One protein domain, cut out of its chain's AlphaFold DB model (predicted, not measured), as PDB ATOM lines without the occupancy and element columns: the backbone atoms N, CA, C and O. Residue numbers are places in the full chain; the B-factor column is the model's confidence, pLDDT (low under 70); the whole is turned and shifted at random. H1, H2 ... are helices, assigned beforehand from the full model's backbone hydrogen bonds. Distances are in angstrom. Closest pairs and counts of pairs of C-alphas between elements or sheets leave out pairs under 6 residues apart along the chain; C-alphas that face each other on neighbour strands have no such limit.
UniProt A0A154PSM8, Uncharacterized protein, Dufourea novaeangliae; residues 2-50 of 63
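AT A GLANCE: This is residues 2 to 50 of the 63 residues of an uncharacterized protein of Dufourea novaeangliae (UniProt A0A154PSM8). Two helices, H2 and H3, make the arms of a wide open V, joined at its corner by residues 26 to 28. The first stretch, residues 2 to 12 with the one-turn helix H1, loops back beside H2, while residues 24 to 50 stand free. The printed part has 49 residues with three named helices, in the order H1, H2, H3, and no named strand; its class is all helix. It is extended, with a radius of gyration of the C-alphas of 16.1 A, and spans 47 by 24 by 13 A.

HOW THE PARTS SIT: H1, residues 2 to 5, and H2, residues 13 to 25, only just touch, with 3 pairs of C-alphas within 8 A; H2 does so with residues 19 to 23 alone. Their closest C-alphas, those of Ile 5 and Ser 20, are 7.5 A apart. H3, residues 29 to 48, is apart from H1 and from H2. In H2 and H3 every O i to N i+4 pair is within hydrogen-bond range; H1 is too short for such a pair.

IN THESE COORDINATES: H1 begins at C-alpha 2 (9.526, 10.917, 10.545). H2 measures 18.4 A from first to last C-alpha and H3 29.8 A, ending at C-alpha 48 (31.816, 29.946, 7.190).

THE WHOLE: The C-alphas farthest apart, those of Ala 11 and Ile 48, are 46.8 A apart. The printed part has no cut; the link from H1 to H2 is short, that from H2 to H3 tight. No printed residue is under 70 in pLDDT.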
ATOM      1  N   LYS A   2       9.171  12.018  11.483       85.25
ATOM      2  CA  LYS A   2       9.526  10.917  10.545       85.25
ATOM      3  C   LYS A   2       9.934   9.601  11.229       85.25
ATOM      4  O   LYS A   2       9.509   8.543  10.790       85.25
ATOM      5  N   ARG A   3      10.762   9.656  12.281       91.06
ATOM      6  CA  ARG A   3      11.268   8.460  12.991       91.06
ATOM      7  C   ARG A   3      10.155   7.519  13.502       91.06
ATOM      8  O   ARG A   3      10.232   6.350  13.155       91.06
ATOM      9  N   PRO A   4       9.138   7.993  14.246       89.19
ATOM     10  CA  PRO A   4       8.074   7.126  14.776       89.19
ATOM     11  C   PRO A   4       7.111   6.573  13.716       89.19
ATOM     12  O   PRO A   4       6.524   5.514  13.910       89.19
ATOM     13  N   ILE A   5       6.959   7.255  12.578       91.06
ATOM     14  CA  ILE A   5       6.056   6.822  11.497       91.06
ATOM     15  C   ILE A   5       6.769   5.864  10.526       91.06
ATOM     16  O   ILE A   5       6.147   4.997   9.912       91.06
ATOM     17  N   LYS A   6       8.092   5.998  10.371       92.19
ATOM     18  CA  LYS A   6       8.880   5.210   9.416       92.19
ATOM     19  C   LYS A   6       8.814   3.715   9.750       92.19
ATOM     20  O   LYS A   6       9.139   3.306  10.855       92.19
ATOM     21  N   GLY A   7       8.469   2.899   8.754       91.81
ATOM     22  CA  GLY A   7       8.423   1.436   8.876       91.81
ATOM     23  C   GLY A   7       7.125   0.890   9.476       91.81
ATOM     24  O   GLY A   7       6.889  -0.314   9.401       91.81
ATOM     25  N   ARG A   8       6.250   1.755  10.001       93.75
ATOM     26  CA  ARG A   8       4.906   1.369  10.426       93.75
ATOM     27  C   ARG A   8       4.006   1.216   9.199       93.75
ATOM     28  O   ARG A   8       3.972   2.090   8.335       93.75
ATOM     29  N   ARG A   9       3.294   0.091   9.113       95.69
ATOM     30  CA  ARG A   9       2.243  -0.120   8.107       95.69
ATOM     31  C   ARG A   9       0.935   0.475   8.619       95.69
ATOM     32  O   ARG A   9       0.618   0.325   9.796       95.69
ATOM     33  N   PHE A  10       0.199   1.113   7.722       96.19
ATOM     34  CA  PHE A  10      -1.130   1.660   7.970       96.19
ATOM     35  C   PHE A  10      -2.075   1.075   6.926       96.19
ATOM     36  O   PHE A  10      -1.687   0.943   5.762       96.19
ATOM     37  N   ALA A  11      -3.274   0.686   7.342       97.38
ATOM     38  CA  ALA A  11      -4.258   0.080   6.454       97.38
ATOM     39  C   ALA A  11      -5.021   1.143   5.655       97.38
ATOM     40  O   ALA A  11      -5.465   0.879   4.539       97.38
ATOM     41  N   THR A  12      -5.153   2.350   6.211       98.00
ATOM     42  CA  THR A  12      -5.936   3.435   5.617       98.00
ATOM     43  C   THR A  12      -5.209   4.776   5.673       98.00
ATOM     44  O   THR A  12      -4.285   4.997   6.458       98.00
ATOM     45  N   ILE A  13      -5.657   5.712   4.835       96.81
ATOM     46  CA  ILE A  13      -5.151   7.092   4.833       96.81
ATOM     47  C   ILE A  13      -5.500   7.806   6.146       96.81
ATOM     48  O   ILE A  13      -4.705   8.607   6.640       96.81
ATOM     49  N   ASP A  14      -6.664   7.523   6.728       98.06
ATOM     50  CA  ASP A  14      -7.118   8.207   7.941       98.06
ATOM     51  C   ASP A  14      -6.311   7.796   9.176       98.06
ATOM     52  O   ASP A  14      -6.011   8.640  10.023       98.06
ATOM     53  N   GLU A  15      -5.836   6.550   9.231       96.62
ATOM     54  CA  GLU A  15      -4.860   6.121  10.238       96.62
ATOM     55  C   GLU A  15      -3.545   6.906  10.127       96.62
ATOM     56  O   GLU A  15      -3.013   7.363  11.140       96.62
ATOM     57  N   ILE A  16      -3.037   7.125   8.905       95.00
ATOM     58  CA  ILE A  16      -1.810   7.908   8.676       95.00
ATOM     59  C   ILE A  16      -2.007   9.353   9.132       95.00
ATOM     60  O   ILE A  16      -1.137   9.908   9.810       95.00
ATOM     61  N   LYS A  17      -3.137   9.974   8.773       95.81
ATOM     62  CA  LYS A  17      -3.462  11.350   9.177       95.81
ATOM     63  C   LYS A  17      -3.535  11.475  10.695       95.81
ATOM     64  O   LYS A  17      -2.949  12.402  11.251       95.81
ATOM     65  N   THR A  18      -4.208  10.532  11.349       96.06
ATOM     66  CA  THR A  18      -4.389  10.523  12.805       96.06
ATOM     67  C   THR A  18      -3.051  10.355  13.516       96.06
ATOM     68  O   THR A  18      -2.677  11.215  14.309       96.06
ATOM     69  N   ALA A  19      -2.272   9.334  13.148       94.62
ATOM     70  CA  ALA A  19      -0.956   9.093  13.731       94.62
ATOM     71  C   ALA A  19       0.004  10.274  13.500       94.62
ATOM     72  O   ALA A  19       0.735  10.675  14.400       94.62
ATOM     73  N   SER A  20      -0.024  10.881  12.307       94.62
ATOM     74  CA  SER A  20       0.789  12.067  12.018       94.62
ATOM     75  C   SER A  20       0.386  13.251  12.898       94.62
ATOM     76  O   SER A  20       1.249  13.936  13.441       94.62
ATOM     77  N   LEU A  21      -0.918  13.491  13.063       95.56
ATOM     78  CA  LEU A  21      -1.436  14.584  13.881       95.56
ATOM     79  C   LEU A  21      -1.077  14.418  15.362       95.56
ATOM     80  O   LEU A  21      -0.688  15.394  16.002       95.56
ATOM     81  N   GLU A  22      -1.191  13.206  15.904       94.81
ATOM     82  CA  GLU A  22      -0.787  12.888  17.278       94.81
ATOM     83  C   GLU A  22       0.702  13.168  17.498       94.81
ATOM     84  O   GLU A  22       1.066  13.877  18.436       94.81
ATOM     85  N   GLU A  23       1.551  12.715  16.574       94.81
ATOM     86  CA  GLU A  23       2.992  12.976  16.603       94.81
ATOM     87  C   GLU A  23       3.322  14.469  16.577       94.81
ATOM     88  O   GLU A  23       4.234  14.910  17.275       94.81
ATOM     89  N   PHE A  24       2.594  15.272  15.797       92.44
ATOM     90  CA  PHE A  24       2.786  16.724  15.782       92.44
ATOM     91  C   PHE A  24       2.335  17.393  17.081       92.44
ATOM     92  O   PHE A  24       3.037  18.274  17.583       92.44
ATOM     93  N   LYS A  25       1.191  16.979  17.636       94.81
ATOM     94  CA  LYS A  25       0.662  17.506  18.905       94.81
ATOM     95  C   LYS A  25       1.568  17.178  20.092       94.81
ATOM     96  O   LYS A  25       1.635  17.967  21.029       94.81
ATOM     97  N   ALA A  26       2.279  16.054  20.040       94.81
ATOM     98  CA  ALA A  26       3.228  15.651  21.070       94.81
ATOM     99  C   ALA A  26       4.517  16.498  21.091       94.81
ATOM    100  O   ALA A  26       5.265  16.442  22.068       94.81
ATOM    101  N   ILE A  27       4.807  17.288  20.045       94.38
ATOM    102  CA  ILE A  27       6.008  18.133  20.012       94.38
ATOM    103  C   ILE A  27       5.812  19.333  20.951       94.38
ATOM    104  O   ILE A  27       4.944  20.175  20.701       94.38
ATOM    105  N   PRO A  28       6.641  19.488  21.999       96.25
ATOM    106  CA  PRO A  28       6.504  20.605  22.920       96.25
ATOM    107  C   PRO A  28       6.937  21.921  22.263       96.25
ATOM    108  O   PRO A  28       7.848  21.960  21.433       96.25
ATOM    109  N   LYS A  29       6.357  23.040  22.715       95.94
ATOM    110  CA  LYS A  29       6.720  24.396  22.255       95.94
ATOM    111  C   LYS A  29       8.230  24.668  22.337       95.94
ATOM    112  O   LYS A  29       8.796  25.306  21.450       95.94
ATOM    113  N   SER A  30       8.887  24.147  23.373       96.62
ATOM    114  CA  SER A  30      10.332  24.277  23.581       96.62
ATOM    115  C   SER A  30      11.165  23.635  22.467       96.62
ATOM    116  O   SER A  30      12.215  24.169  22.116       96.62
ATOM    117  N   ALA A  31      10.698  22.542  21.852       95.38
ATOM    118  CA  ALA A  31      11.392  21.905  20.734       95.38
ATOM    119  C   ALA A  31      11.380  22.792  19.479       95.38
ATOM    120  O   ALA A  31      12.401  22.909  18.795       95.38
ATOM    121  N   TYR A  32      10.270  23.490  19.217       93.31
ATOM    122  CA  TYR A  32      10.208  24.490  18.146       93.31
ATOM    123  C   TYR A  32      11.149  25.663  18.434       93.31
ATOM    124  O   TYR A  32      11.951  26.033  17.581       93.31
ATOM    125  N   GLN A  33      11.125  26.204  19.657       96.00
ATOM    126  CA  GLN A  33      12.025  27.290  20.064       96.00
ATOM    127  C   GLN A  33      13.501  26.908  19.920       96.00
ATOM    128  O   GLN A  33      14.294  27.703  19.416       96.00
ATOM    129  N   LYS A  34      13.871  25.690  20.331       96.12
ATOM    130  CA  LYS A  34      15.225  25.167  20.148       96.12
ATOM    131  C   LYS A  34      15.588  25.095  18.665       96.12
ATOM    132  O   LYS A  34      16.644  25.587  18.292       96.12
ATOM    133  N   SER A  35      14.687  24.595  17.821       95.06
ATOM    134  CA  SER A  35      14.913  24.510  16.371       95.06
ATOM    135  C   SER A  35      15.208  25.879  15.742       95.06
ATOM    136  O   SER A  35      16.090  25.981  14.897       95.06
ATOM    137  N   PHE A  36      14.545  26.954  16.188       94.75
ATOM    138  CA  PHE A  36      14.858  28.317  15.734       94.75
ATOM    139  C   PHE A  36      16.233  28.814  16.202       94.75
ATOM    140  O   PHE A  36      16.909  29.531  15.463       94.75
ATOM    141  N   LYS A  37      16.673  28.446  17.412       95.00
ATOM    142  CA  LYS A  37      18.033  28.756  17.884       95.00
ATOM    143  C   LYS A  37      19.082  27.987  17.080       95.00
ATOM    144  O   LYS A  37      20.048  28.586  16.617       95.00
ATOM    145  N   ASP A  38      18.851  26.697  16.856       93.56
ATOM    146  CA  ASP A  38      19.734  25.835  16.068       93.56
ATOM    147  C   ASP A  38      19.821  26.317  14.611       93.56
ATOM    148  O   ASP A  38      20.898  26.293  14.016       93.56
ATOM    149  N   TRP A  39      18.726  26.850  14.051       94.06
ATOM    150  CA  TRP A  39      18.734  27.486  12.733       94.06
ATOM    151  C   TRP A  39      19.752  28.627  12.674       94.06
ATOM    152  O   TRP A  39      20.598  28.635  11.781       94.06
ATOM    153  N   LYS A  40      19.751  29.554  13.641       93.31
ATOM    154  CA  LYS A  40      20.737  30.650  13.661       93.31
ATOM    155  C   LYS A  40      22.170  30.118  13.627       93.31
ATOM    156  O   LYS A  40      22.986  30.641  12.877       93.31
ATOM    157  N   LYS A  41      22.472  29.046  14.362       91.62
ATOM    158  CA  LYS A  41      23.798  28.398  14.329       91.62
ATOM    159  C   LYS A  41      24.120  27.816  12.948       91.62
ATOM    160  O   LYS A  41      25.232  27.974  12.454       91.62
ATOM    161  N   ARG A  42      23.136  27.200  12.281       92.75
ATOM    162  CA  ARG A  42      23.283  26.700  10.901       92.75
ATOM    163  C   ARG A  42      23.536  27.812   9.885       92.75
ATOM    164  O   ARG A  42      24.300  27.591   8.955       92.75
ATOM    165  N   TRP A  43      22.937  28.991  10.052       92.62
ATOM    166  CA  TRP A  43      23.238  30.135   9.186       92.62
ATOM    167  C   TRP A  43      24.697  30.577   9.294       92.62
ATOM    168  O   TRP A  43      25.327  30.788   8.265       92.62
ATOM    169  N   HIS A  44      25.263  30.636  10.503       91.62
ATOM    170  CA  HIS A  44      26.685  30.957  10.673       91.62
ATOM    171  C   HIS A  44      27.585  29.907  10.009       91.62
ATOM    172  O   HIS A  44      28.511  30.267   9.290       91.62
ATOM    173  N   LYS A  45      27.260  28.614  10.151       90.88
ATOM    174  CA  LYS A  45      27.955  27.533   9.432       90.88
ATOM    175  C   LYS A  45      27.911  27.702   7.916       90.88
ATOM    176  O   LYS A  45      28.933  27.525   7.269       90.88
ATOM    177  N   CYS A  46      26.759  28.083   7.365       92.31
ATOM    178  CA  CYS A  46      26.617  28.347   5.934       92.31
ATOM    179  C   CYS A  46      27.552  29.466   5.459       92.31
ATOM    180  O   CYS A  46      28.142  29.341   4.395       92.31
ATOM    181  N   ILE A  47      27.696  30.538   6.247       91.56
ATOM    182  CA  ILE A  47      28.596  31.655   5.927       91.56
ATOM    183  C   ILE A  47      30.058  31.201   5.983       91.56
ATOM    184  O   ILE A  47      30.818  31.489   5.070       91.56
ATOM    185  N   ILE A  48      30.445  30.465   7.031       90.69
ATOM    186  CA  ILE A  48      31.816  29.946   7.190       90.69
ATOM    187  C   ILE A  48      32.186  28.987   6.053       90.69
ATOM    188  O   ILE A  48      33.336  28.948   5.631       90.69
ATOM    189  N   SER A  49      31.208  28.236   5.552       91.38
ATOM    190  CA  SER A  49      31.397  27.283   4.454       91.38
ATOM    191  C   SER A  49      31.302  27.937   3.073       91.38
ATOM    192  O   SER A  49      31.235  27.220   2.088       91.38
ATOM    193  N   ASP A  50      31.207  29.268   2.986       92.50
ATOM    194  CA  ASP A  50      31.000  30.005   1.729       92.50
ATOM    195  C   ASP A  50      29.816  29.476   0.888       92.50
ATOM    196  O   ASP A  50      29.824  29.449  -0.338       92.50
TER     197      ASP A  50